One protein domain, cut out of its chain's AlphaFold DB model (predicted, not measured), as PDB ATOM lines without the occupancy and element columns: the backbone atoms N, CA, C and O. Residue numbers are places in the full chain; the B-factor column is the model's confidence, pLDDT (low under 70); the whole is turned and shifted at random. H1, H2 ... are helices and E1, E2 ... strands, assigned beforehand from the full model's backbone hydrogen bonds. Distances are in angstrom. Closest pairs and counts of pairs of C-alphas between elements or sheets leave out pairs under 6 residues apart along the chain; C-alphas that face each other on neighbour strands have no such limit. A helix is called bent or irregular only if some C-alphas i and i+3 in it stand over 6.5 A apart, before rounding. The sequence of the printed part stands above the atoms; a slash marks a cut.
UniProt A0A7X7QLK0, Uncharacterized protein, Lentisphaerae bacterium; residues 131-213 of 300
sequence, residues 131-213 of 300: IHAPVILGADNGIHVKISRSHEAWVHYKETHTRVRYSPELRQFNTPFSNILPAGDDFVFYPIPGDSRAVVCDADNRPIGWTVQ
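What this domain is: This is residues 131 to 213 of the 300 residues of an uncharacterized protein of Lentisphaerae bacterium (UniProt A0A7X7QLK0). A strongly twisted sheet of four strands, E1, E6, E7 and E8, is partly face to face with the hairpin E2 and E3, whose strands cross its own; E3 runs on into E4 beside E8, and together they wrap into a small, loosely closed barrel. The short helix H1 packs across the outside of the four-stranded sheet, and E5 pairs with E4 at one side of the body. The printed part has 83 residues, with one named helix and eight named strands in the order H1, E1 to E8, and the class is mostly strand. The sheets are antiparallel, and the largest has the order E1, E6, E7, E8. The whole is compact and rounded, with a radius of gyration of the C-alphas of 11.7 A and spans of 33 by 29 by 24 A.

How they stand to each other: In the largest sheet E6, residues 186 to 191, E7, residues 197 to 201, and E8, residues 207 to 212, form a meander, each strand the antiparallel neighbour of the one before. N 190 and O 199 are 2.8 A apart, and N 198 and O 211 are 2.9 A apart, within hydrogen-bond range. The edge strand E1, residues 143 to 146, is antiparallel to E6, with N 145 and O 187 2.8 A apart. The hairpin of E2, residues 153 to 157, and E3, residues 162 to 166, has N 155 and O 164 2.9 A apart. It forms a sandwich, two sheets face to face, with the largest sheet, their strands at 65 degrees. The closest C-alphas of E1 and E2 are those of Val 145 and Val 155, 6.4 A apart. E3 runs on into E4, residues 169 to 171, at 70 degrees. E4 and E5, residues 178 to 180, form a hairpin, with N 170 and O 179 2.7 A apart. The closest C-alphas of E4 and E8 are those of Arg 171 and Trp 210, 5.2 A apart. H1, residues 131 to 137, is on the largest sheet at a height over the sheet of 9.0 A, across the strands at 87 degrees to E6 on the local plane. In H1, 2 of 3 O i to N i+4 pairs are within hydrogen-bond range.

Where its parts are: H1 begins at C-alpha 131, (-13.537, -99.511, 13.978), and is irregular, with C-alphas 131 and 134 7.4 A apart. E6 measures 15.7 A, E8 14.9 A, E7 13.2 A, E2 13.1 A and E3 13.0 A. E8 ends at C-alpha 212, (-5.401, -98.364, 25.151).

The domain as a whole: The C-alphas of His 161 and Thr 175, the two farthest apart, are 34.6 A apart. The printed part has no cut, and no link is long. The mean pLDDT of the printed part is 90.7, and no printed residue is under 70.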
ATOM      1  N   ILE A 131     -12.098 -99.314  13.730       93.94
ATOM      2  CA  ILE A 131     -13.537 -99.511  13.978       93.94
ATOM      3  C   ILE A 131     -14.074-100.849  13.442       93.94
ATOM      4  O   ILE A 131     -15.046-101.373  13.976       93.94
ATOM      5  N   HIS A 132     -13.439-101.424  12.415       93.25
ATOM      6  CA  HIS A 132     -13.850-102.701  11.831       93.25
ATOM      7  C   HIS A 132     -13.312-103.928  12.577       93.25
ATOM      8  O   HIS A 132     -13.668-105.047  12.209       93.25
ATOM      9  N   ALA A 133     -12.496-103.756  13.624       93.00
ATOM     10  CA  ALA A 133     -11.926-104.874  14.376       93.00
ATOM     11  C   ALA A 133     -12.982-105.882  14.879       93.00
ATOM     12  O   ALA A 133     -12.755-107.070  14.676       93.00
ATOM     13  N   PRO A 134     -14.154-105.483  15.420       93.62
ATOM     14  CA  PRO A 134     -15.177-106.444  15.850       93.62
ATOM     15  C   PRO A 134     -15.706-107.333  14.718       93.62
ATOM     16  O   PRO A 134     -15.984-108.510  14.925       93.62
ATOM     17  N   VAL A 135     -15.806-106.791  13.500       93.44
ATOM     18  CA  VAL A 135     -16.253-107.547  12.318       93.44
ATOM     19  C   VAL A 135     -15.165-108.507  11.840       93.44
ATOM     20  O   VAL A 135     -15.467-109.639  11.480       93.44
ATOM     21  N   ILE A 136     -13.903-108.068  11.855       92.88
ATOM     22  CA  ILE A 136     -12.751-108.872  11.417       92.88
ATOM     23  C   ILE A 136     -12.473-110.014  12.395       92.88
ATOM     24  O   ILE A 136     -12.203-111.136  11.976       92.88
ATOM     25  N   LEU A 137     -12.526-109.721  13.696       91.69
ATOM     26  CA  LEU A 137     -12.306-110.702  14.753       91.69
ATOM     27  C   LEU A 137     -13.518-111.626  14.916       91.69
ATOM     28  O   LEU A 137     -13.348-112.775  15.303       91.69
ATOM     29  N   GLY A 138     -14.725-111.160  14.594       91.00
ATOM     30  CA  GLY A 138     -15.962-111.908  14.786       91.00
ATOM     31  C   GLY A 138     -16.510-111.772  16.208       91.00
ATOM     32  O   GLY A 138     -15.764-111.585  17.169       91.00
ATOM     33  N   ALA A 139     -17.835-111.875  16.338       86.50
ATOM     34  CA  ALA A 139     -18.558-111.576  17.577       86.50
ATOM     35  C   ALA A 139     -18.125-112.439  18.780       86.50
ATOM     36  O   ALA A 139     -18.142-111.964  19.912       86.50
ATOM     37  N   ASP A 140     -17.676-113.671  18.534       88.31
ATOM     38  CA  ASP A 140     -17.257-114.612  19.582       88.31
ATOM     39  C   ASP A 140     -15.964-114.194  20.299       88.31
ATOM     40  O   ASP A 140     -15.671-114.682  21.391       88.31
ATOM     41  N   ASN A 141     -15.193-113.281  19.702       89.81
ATOM     42  CA  ASN A 141     -13.940-112.775  20.261       89.81
ATOM     43  C   ASN A 141     -14.121-111.487  21.085       89.81
ATOM     44  O   ASN A 141     -13.141-110.916  21.567       89.81
ATOM     45  N   GLY A 142     -15.364-111.028  21.265       92.69
ATOM     46  CA  GLY A 142     -15.691-109.928  22.163       92.69
ATOM     47  C   GLY A 142     -15.583-110.347  23.630       92.69
ATOM     48  O   GLY A 142     -16.137-111.360  24.054       92.69
ATOM     49  N   ILE A 143     -14.889-109.548  24.438       93.94
ATOM     50  CA  ILE A 143     -14.731-109.789  25.875       93.94
ATOM     51  C   ILE A 143     -15.636-108.828  26.635       93.94
ATOM     52  O   ILE A 143     -15.445-107.615  26.590       93.94
ATOM     53  N   HIS A 144     -16.606-109.368  27.370       93.81
ATOM     54  CA  HIS A 144     -17.453-108.570  28.252       93.81
ATOM     55  C   HIS A 144     -16.641-108.037  29.437       93.81
ATOM     56  O   HIS A 144     -16.043-108.806  30.195       93.81
ATOM     57  N   VAL A 145     -16.636-106.716  29.599       94.12
ATOM     58  CA  VAL A 145     -15.909-106.005  30.648       94.12
ATOM     59  C   VAL A 145     -16.879-105.105  31.395       94.12
ATOM     60  O   VAL A 145     -17.452-104.177  30.827       94.12
ATOM     61  N   LYS A 146     -17.004-105.355  32.698       94.06
ATOM     62  CA  LYS A 146     -17.691-104.459  33.621       94.06
ATOM     63  C   LYS A 146     -16.722-103.404  34.126       94.06
ATOM     64  O   LYS A 146     -15.679-103.750  34.691       94.06
ATOM     65  N   ILE A 147     -17.071-102.132  33.978       94.00
ATOM     66  CA  ILE A 147     -16.249-101.039  34.499       94.00
ATOM     67  C   ILE A 147     -16.431-100.966  36.013       94.00
ATOM     68  O   ILE A 147     -17.551-100.861  36.521       94.00
ATOM     69  N   SER A 148     -15.333-101.049  36.764       90.19
ATOM     70  CA  SER A 148     -15.399-101.003  38.226       90.19
ATOM     71  C   SER A 148     -15.865 -99.625  38.728       90.19
ATOM     72  O   SER A 148     -15.799 -98.619  38.024       90.19
ATOM     73  N   ARG A 149     -16.255 -99.539  40.008       86.56
ATOM     74  CA  ARG A 149     -16.523 -98.246  40.672       86.56
ATOM     75  C   ARG A 149     -15.300 -97.320  40.716       86.56
ATOM     76  O   ARG A 149     -15.463 -96.109  40.800       86.56
ATOM     77  N   SER A 150     -14.092 -97.884  40.652       83.12
ATOM     78  CA  SER A 150     -12.833 -97.141  40.525       83.12
ATOM     79  C   SER A 150     -12.484 -96.784  39.072       83.12
ATOM     80  O   SER A 150     -11.388 -96.292  38.831       83.12
ATOM     81  N   HIS A 151     -13.404 -96.991  38.119       84.31
ATOM     82  CA  HIS A 151     -13.195 -96.804  36.679       84.31
ATOM     83  C   HIS A 151     -12.039 -97.647  36.120       84.31
ATOM     84  O   HIS A 151     -11.281 -97.214  35.258       84.31
ATOM     85  N   GLU A 152     -11.885 -98.873  36.611       88.00
ATOM     86  CA  GLU A 152     -10.913 -99.817  36.070       88.00
ATOM     87  C   GLU A 152     -11.589-100.761  35.074       88.00
ATOM     88  O   GLU A 152     -12.588-101.407  35.403       88.00
ATOM     89  N   ALA A 153     -11.008-100.874  33.878       92.50
ATOM     90  CA  ALA A 153     -11.404-101.833  32.853       92.50
ATOM     91  C   ALA A 153     -10.382-102.976  32.805       92.50
ATOM     92  O   ALA A 153      -9.263-102.811  32.315       92.50
ATOM     93  N   TRP A 154     -10.748-104.143  33.336       92.69
ATOM     94  CA  TRP A 154      -9.882-105.322  33.338       92.69
ATOM     95  C   TRP A 154     -10.360-106.350  32.321       92.69
ATOM     96  O   TRP A 154     -11.437-106.922  32.471       92.69
ATOM     97  N   VAL A 155      -9.511-106.640  31.340       92.62
ATOM     98  CA  VAL A 155      -9.700-107.729  30.381       92.62
ATOM     99  C   VAL A 155      -8.972-108.965  30.899       92.62
ATOM    100  O   VAL A 155      -7.806-108.891  31.291       92.62
ATOM    101  N   HIS A 156      -9.661-110.105  30.919       90.25
ATOM    102  CA  HIS A 156      -9.087-111.390  31.309       90.25
ATOM    103  C   HIS A 156      -8.995-112.305  30.088       90.25
ATOM    104  O   HIS A 156     -10.017-112.744  29.562       90.25
ATOM    105  N   TYR A 157      -7.769-112.602  29.667       86.38
ATOM    106  CA  TYR A 157      -7.492-113.563  28.606       86.38
ATOM    107  C   TYR A 157      -7.524-114.973  29.191       86.38
ATOM    108  O   TYR A 157      -6.710-115.305  30.057       86.38
ATOM    109  N   LYS A 158      -8.477-115.796  28.745       81.25
ATOM    110  CA  LYS A 158      -8.698-117.143  29.295       81.25
ATOM    111  C   LYS A 158      -7.573-118.099  28.910       81.25
ATOM    112  O   LYS A 158      -7.202-118.961  29.696       81.25
ATOM    113  N   GLU A 159      -7.010-117.922  27.724       81.38
ATOM    114  CA  GLU A 159      -5.988-118.788  27.140       81.38
ATOM    115  C   GLU A 159      -4.677-118.673  27.923       81.38
ATOM    116  O   GLU A 159      -4.063-119.674  28.284       81.38
ATOM    117  N   THR A 160      -4.281-117.443  28.253       82.12
ATOM    118  CA  THR A 160      -3.024-117.142  28.953       82.12
ATOM    119  C   THR A 160      -3.204-116.919  30.452       82.12
ATOM    120  O   THR A 160      -2.223-116.649  31.143       82.12
ATOM    121  N   HIS A 161      -4.440-116.983  30.965       82.75
ATOM    122  CA  HIS A 161      -4.791-116.667  32.360       82.75
ATOM    123  C   HIS A 161      -4.234-115.308  32.822       82.75
ATOM    124  O   HIS A 161      -3.903-115.102  33.991       82.75
ATOM    125  N   THR A 162      -4.097-114.371  31.882       85.56
ATOM    126  CA  THR A 162      -3.471-113.069  32.116       85.56
ATOM    127  C   THR A 162      -4.539-111.991  32.187       85.56
ATOM    128  O   THR A 162      -5.482-111.962  31.392       85.56
ATOM    129  N   ARG A 163      -4.384-111.074  33.142       88.88
ATOM    130  CA  ARG A 163      -5.254-109.906  33.284       88.88
ATOM    131  C   ARG A 163      -4.526-108.657  32.836       88.88
ATOM    132  O   ARG A 163      -3.441-108.354  33.324       88.88
ATOM    133  N   VAL A 164      -5.166-107.921  31.943       90.62
ATOM    134  CA  VAL A 164      -4.640-106.688  31.373       90.62
ATOM    135  C   VAL A 164      -5.595-105.554  31.693       90.62
ATOM    136  O   VAL A 164      -6.812-105.694  31.567       90.62
ATOM    137  N   ARG A 165      -5.036-104.428  32.135       92.56
ATOM    138  CA  ARG A 165      -5.801-103.218  32.414       92.56
ATOM    139  C   ARG A 165      -5.851-102.348  31.166       92.56
ATOM    140  O   ARG A 165      -4.809-102.074  30.578       92.56
ATOM    141  N   TYR A 166      -7.037-101.878  30.817       93.94
ATOM    142  CA  TYR A 166      -7.258-100.857  29.800       93.94
ATOM    143  C   TYR A 166      -7.654 -99.535  30.454       93.94
ATOM    144  O   TYR A 166      -8.200 -99.514  31.561       93.94
ATOM    145  N   SER A 167      -7.356 -98.435  29.767       91.69
ATOM    146  CA  SER A 167      -7.772 -97.105  30.196       91.69
ATOM    147  C   SER A 167      -9.303 -96.989  30.139       91.69
ATOM    148  O   SER A 167      -9.919 -97.469  29.183       91.69
ATOM    149  N   PRO A 168      -9.951 -96.347  31.125       89.69
ATOM    150  CA  PRO A 168     -11.371 -96.013  31.032       89.69
ATOM    151  C   PRO A 168     -11.647 -94.858  30.057       89.69
ATOM    152  O   PRO A 168     -12.810 -94.559  29.795       89.69
ATOM    153  N   GLU A 169     -10.609 -94.191  29.538       92.75
ATOM    154  CA  GLU A 169     -10.740 -93.197  28.473       92.75
ATOM    155  C   GLU A 169     -11.133 -93.884  27.157       92.75
ATOM    156  O   GLU A 169     -10.361 -94.632  26.556       92.75
ATOM    157  N   LEU A 170     -12.342 -93.589  26.693       93.81
ATOM    158  CA  LEU A 170     -12.864 -93.962  25.394       93.81
ATOM    159  C   LEU A 170     -12.593 -92.841  24.392       93.81
ATOM    160  O   LEU A 170     -13.193 -91.767  24.459       93.81
ATOM    161  N   ARG A 171     -11.728 -93.109  23.419       94.19
ATOM    162  CA  ARG A 171     -11.446 -92.202  22.306       94.19
ATOM    163  C   ARG A 171     -12.414 -92.471  21.168       94.19
ATOM    164  O   ARG A 171     -12.573 -93.614  20.733       94.19
ATOM    165  N   GLN A 172     -13.060 -91.421  20.681       91.44
ATOM    166  CA  GLN A 172     -13.984 -91.543  19.562       91.44
ATOM    167  C   GLN A 172     -13.233 -91.746  18.239       91.44
ATOM    168  O   GLN A 172     -12.056 -91.407  18.085       91.44
ATOM    169  N   PHE A 173     -13.919 -92.327  17.257       89.25
ATOM    170  CA  PHE A 173     -13.368 -92.467  15.914       89.25
ATOM    171  C   PHE A 173     -13.384 -91.118  15.197       89.25
ATOM    172  O   PHE A 173     -14.387 -90.413  15.221       89.25
ATOM    173  N   ASN A 174     -12.292 -90.791  14.504       84.06
ATOM    174  CA  ASN A 174     -12.176 -89.611  13.639       84.06
ATOM    175  C   ASN A 174     -12.394 -88.254  14.334       84.06
ATOM    176  O   ASN A 174     -12.558 -87.245  13.650       84.06
ATOM    177  N   THR A 175     -12.367 -88.196  15.668       82.94
ATOM    178  CA  THR A 175     -12.436 -86.943  16.424       82.94
ATOM    179  C   THR A 175     -11.345 -86.915  17.498       82.94
ATOM    180  O   THR A 175     -10.868 -87.967  17.928       82.94
ATOM    181  N   PRO A 176     -10.911 -85.721  17.941       79.94
ATOM    182  CA  PRO A 176      -9.993 -85.596  19.069       79.94
ATOM    183  C   PRO A 176     -10.700 -85.773  20.423       79.94
ATOM    184  O   PRO A 176     -10.059 -85.635  21.461       79.94
ATOM    185  N   PHE A 177     -12.014 -86.018  20.427       83.62
ATOM    186  CA  PHE A 177     -12.801 -86.092  21.647       83.62
ATOM    187  C   PHE A 177     -12.655 -87.458  22.315       83.62
ATOM    188  O   PHE A 177     -12.655 -88.510  21.664       83.62
ATOM    189  N   SER A 178     -12.586 -87.430  23.639       88.38
ATOM    190  CA  SER A 178     -12.627 -88.615  24.476       88.38
ATOM    191  C   SER A 178     -13.629 -88.441  25.607       88.38
ATOM    192  O   SER A 178     -13.907 -87.331  26.054       88.38
ATOM    193  N   ASN A 179     -14.193 -89.562  26.041       88.19
ATOM    194  CA  ASN A 179     -15.118 -89.645  27.162       88.19
ATOM    195  C   ASN A 179     -14.617 -90.703  28.141       88.19
ATOM    196  O   ASN A 179     -13.910 -91.627  27.756       88.19
ATOM    197  N   ILE A 180     -15.014 -90.610  29.404       90.50
ATOM    198  CA  ILE A 180     -14.764 -91.678  30.374       90.50
ATOM    199  C   ILE A 180     -15.923 -92.672  30.318       90.50
ATOM    200  O   ILE A 180     -17.086 -92.264  30.378       90.50
ATOM    201  N   LEU A 181     -15.610 -93.965  30.217       91.19
ATOM    202  CA  LEU A 181     -16.607 -95.028  30.328       91.19
ATOM    203  C   LEU A 181     -17.280 -94.971  31.712       91.19
ATOM    204  O   LEU A 181     -16.566 -94.945  32.719       91.19
ATOM    205  N   PRO A 182     -18.622 -94.955  31.794       89.12
ATOM    206  CA  PRO A 182     -19.329 -94.903  33.067       89.12
ATOM    207  C   PRO A 182     -18.990 -96.091  33.973       89.12
ATOM    208  O   PRO A 182     -18.954 -97.244  33.544       89.12
ATOM    209  N   ALA A 183     -18.762 -95.809  35.254       90.56
ATOM    210  CA  ALA A 183     -18.558 -96.844  36.254       90.56
ATOM    211  C   ALA A 183     -19.836 -97.661  36.498       90.56
ATOM    212  O   ALA A 183     -20.905 -97.101  36.724       90.56
ATOM    213  N   GLY A 184     -19.695 -98.985  36.564       89.00
ATOM    214  CA  GLY A 184     -20.790 -99.926  36.817       89.00
ATOM    215  C   GLY A 184     -21.426-100.518  35.560       89.00
ATOM    216  O   GLY A 184     -22.055-101.577  35.671       89.00
ATOM    217  N   ASP A 185     -21.202 -99.894  34.404       91.00
ATOM    218  CA  ASP A 185     -21.739-100.323  33.116       91.00
ATOM    219  C   ASP A 185     -20.913-101.466  32.511       91.00
ATOM    220  O   ASP A 185     -19.729-101.660  32.819       91.00
ATOM    221  N   ASP A 186     -21.571-102.243  31.655       93.44
ATOM    222  CA  ASP A 186     -21.006-103.387  30.952       93.44
ATOM    223  C   ASP A 186     -20.781-103.031  29.474       93.44
ATOM    224  O   ASP A 186     -21.670-102.512  28.802       93.44
ATOM    225  N   PHE A 187     -19.586-103.333  28.970       95.62
ATOM    226  CA  PHE A 187     -19.175-103.080  27.586       95.62
ATOM    227  C   PHE A 187     -18.527-104.323  26.981       95.62
ATOM    228  O   PHE A 187     -18.082-105.219  27.702       95.62
ATOM    229  N   VAL A 188     -18.419-104.364  25.653       95.94
ATOM    230  CA  VAL A 188     -17.699-105.430  24.944       95.94
ATOM    231  C   VAL A 188     -16.400-104.874  24.381       95.94
ATOM    232  O   VAL A 188     -16.400-103.933  23.592       95.94
ATOM    233  N   PHE A 189     -15.278-105.447  24.798       96.44
ATOM    234  CA  PHE A 189     -13.949-105.059  24.350       96.44
ATOM    235  C   PHE A 189     -13.459-106.053  23.301       96.44
ATOM    236  O   PHE A 189     -13.516-107.262  23.509       96.44
ATOM    237  N   TYR A 190     -12.905-105.532  22.213       96.31
ATOM    238  CA  TYR A 190     -12.199-106.285  21.183       96.31
ATOM    239  C   TYR A 190     -10.729-105.860  21.182       96.31
ATOM    240  O   TYR A 190     -10.368-104.905  20.482       96.31
ATOM    241  N   PRO A 191      -9.878-106.508  21.999       94.25
ATOM    242  CA  PRO A 191      -8.438-106.312  21.940       94.25
ATOM    243  C   PRO A 191      -7.877-106.683  20.575       94.25
ATOM    244  O   PRO A 191      -8.270-107.689  19.986       94.25
ATOM    245  N   ILE A 192      -6.932-105.889  20.082       92.38
ATOM    246  CA  ILE A 192      -6.302-106.141  18.790       92.38
ATOM    247  C   ILE A 192      -5.028-106.957  19.013       92.38
ATOM    248  O   ILE A 192      -4.130-106.496  19.719       92.38
ATOM    249  N   PRO A 193      -4.909-108.157  18.417       86.44
ATOM    250  CA  PRO A 193      -3.708-108.969  18.559       86.44
ATOM    251  C   PRO A 193      -2.449-108.215  18.113       86.44
ATOM    252  O   PRO A 193      -2.399-107.676  17.009       86.44
ATOM    253  N   GLY A 194      -1.428-108.188  18.971       83.56
ATOM    254  CA  GLY A 194      -0.157-107.508  18.691       83.56
ATOM    255  C   GLY A 194      -0.197-105.977  18.794       83.56
ATOM    256  O   GLY A 194       0.805-105.331  18.500       83.56
ATOM    257  N   ASP A 195      -1.314-105.396  19.229       89.38
ATOM    258  CA  ASP A 195      -1.485-103.957  19.435       89.38
ATOM    259  C   ASP A 195      -1.959-103.696  20.875       89.38
ATOM    260  O   ASP A 195      -2.615-104.529  21.497       89.38
ATOM    261  N   SER A 196      -1.625-102.534  21.435       91.00
ATOM    262  CA  SER A 196      -2.084-102.148  22.774       91.00
ATOM    263  C   SER A 196      -3.531-101.655  22.778       91.00
ATOM    264  O   SER A 196      -4.109-101.445  23.843       91.00
ATOM    265  N   ARG A 197      -4.137-101.427  21.612       94.56
ATOM    266  CA  ARG A 197      -5.492-100.886  21.489       94.56
ATOM    267  C   ARG A 197      -6.570-101.962  21.585       94.56
ATOM    268  O   ARG A 197      -6.383-103.110  21.186       94.56
ATOM    269  N   ALA A 198      -7.738-101.548  22.058       95.75
ATOM    270  CA  ALA A 198      -8.969-102.323  21.983       95.75
ATOM    271  C   ALA A 198     -10.107-101.447  21.455       95.75
ATOM    272  O   ALA A 198     -10.216-100.278  21.829       95.75
ATOM    273  N   VAL A 199     -10.966-102.012  20.607       96.94
ATOM    274  CA  VAL A 199     -12.242-101.380  20.245       96.94
ATOM    275  C   VAL A 199     -13.260-101.684  21.330       96.94
ATOM    276  O   VAL A 199     -13.374-102.827  21.764       96.94
ATOM    277  N   VAL A 200     -14.003-100.672  21.756       96.62
ATOM    278  CA  VAL A 200     -15.075-100.815  22.740       96.62
ATOM    279  C   VAL A 200     -16.408-100.703  22.017       96.62
ATOM    280  O   VAL A 200     -16.610 -99.791  21.208       96.62
ATOM    281  N   CYS A 201     -17.305-101.631  22.319       95.81
ATOM    282  CA  CYS A 201     -18.670-101.664  21.825       95.81
ATOM    283  C   CYS A 201     -19.673-101.543  22.974       95.81
ATOM    284  O   CYS A 201     -19.376-101.909  24.116       95.81
ATOM    285  N   ASP A 202     -20.859-101.037  22.648       92.31
ATOM    286  CA  ASP A 202     -22.014-101.055  23.544       92.31
ATOM    287  C   ASP A 202     -22.606-102.475  23.701       92.31
ATOM    288  O   ASP A 202     -22.082-103.462  23.174       92.31
ATOM    289  N   ALA A 203     -23.712-102.582  24.445       85.69
ATOM    290  CA  ALA A 203     -24.416-103.843  24.680       85.69
ATOM    291  C   ALA A 203     -24.993-104.482  23.399       85.69
ATOM    292  O   ALA A 203     -25.145-105.701  23.349       85.69
ATOM    293  N   ASP A 204     -25.256-103.681  22.360       86.50
ATOM    294  CA  ASP A 204     -25.727-104.138  21.045       86.50
ATOM    295  C   ASP A 204     -24.557-104.502  20.108       86.50
ATOM    296  O   ASP A 204     -24.749-104.708  18.905       86.50
ATOM    297  N   ASN A 205     -23.335-104.575  20.646       88.31
ATOM    298  CA  ASN A 205     -22.103-104.857  19.916       88.31
ATOM    299  C   ASN A 205     -21.777-103.807  18.834       88.31
ATOM    300  O   ASN A 205     -21.113-104.109  17.836       88.31
ATOM    301  N   ARG A 206     -22.233-102.560  19.013       91.94
ATOM    302  CA  ARG A 206     -21.922-101.443  18.111       91.94
ATOM    303  C   ARG A 206     -20.643-100.740  18.567       91.94
ATOM    304  O   ARG A 206     -20.565-100.355  19.734       91.94
ATOM    305  N   PRO A 207     -19.656-100.515  17.682       94.25
ATOM    306  CA  PRO A 207     -18.429 -99.808  18.045       94.25
ATOM    307  C   PRO A 207     -18.711 -98.362  18.468       94.25
ATOM    308  O   PRO A 207     -19.217 -97.571  17.674       94.25
ATOM    309  N   ILE A 208     -18.325 -98.002  19.692       94.25
ATOM    310  CA  ILE A 208     -18.500 -96.646  20.250       94.25
ATOM    311  C   ILE A 208     -17.185 -95.860  20.326       94.25
ATOM    312  O   ILE A 208     -17.189 -94.630  20.348       94.25
ATOM    313  N   GLY A 209     -16.050 -96.554  20.336       95.12
ATOM    314  CA  GLY A 209     -14.730 -95.937  20.354       95.12
ATOM    315  C   GLY A 209     -13.629 -96.963  20.561       95.12
ATOM    316  O   GLY A 209     -13.830 -98.167  20.387       95.12
ATOM    317  N   TRP A 210     -12.451 -96.492  20.941       96.00
ATOM    318  CA  TRP A 210     -11.306 -97.340  21.249       96.00
ATOM    319  C   TRP A 210     -10.583 -96.849  22.500       96.00
ATOM    320  O   TRP A 210     -10.675 -95.685  22.883       96.00
ATOM    321  N   THR A 211      -9.860 -97.757  23.136       95.56
ATOM    322  CA  THR A 211      -9.048 -97.496  24.325       95.56
ATOM    323  C   THR A 211      -7.678 -98.155  24.177       95.56
ATOM    324  O   THR A 211      -7.426 -98.889  23.217       95.56
ATOM    325  N   VAL A 212      -6.774 -97.863  25.106       94.12
ATOM    326  CA  VAL A 212      -5.401 -98.364  25.151       94.12
ATOM    327  C   VAL A 212      -5.159 -99.171  26.417       94.12
ATOM    328  O   VAL A 212      -5.683 -98.872  27.491       94.12
ATOM    329  N   GLN A 213      -4.346-100.208  26.282       92.69
ATOM    330  CA  GLN A 213      -3.808-100.970  27.389       92.69
ATOM    331  C   GLN A 213      -2.901-100.069  28.227       92.69
ATOM    332  O   GLN A 213      -1.999 -99.414  27.707       92.69
TER     333      GLN A 213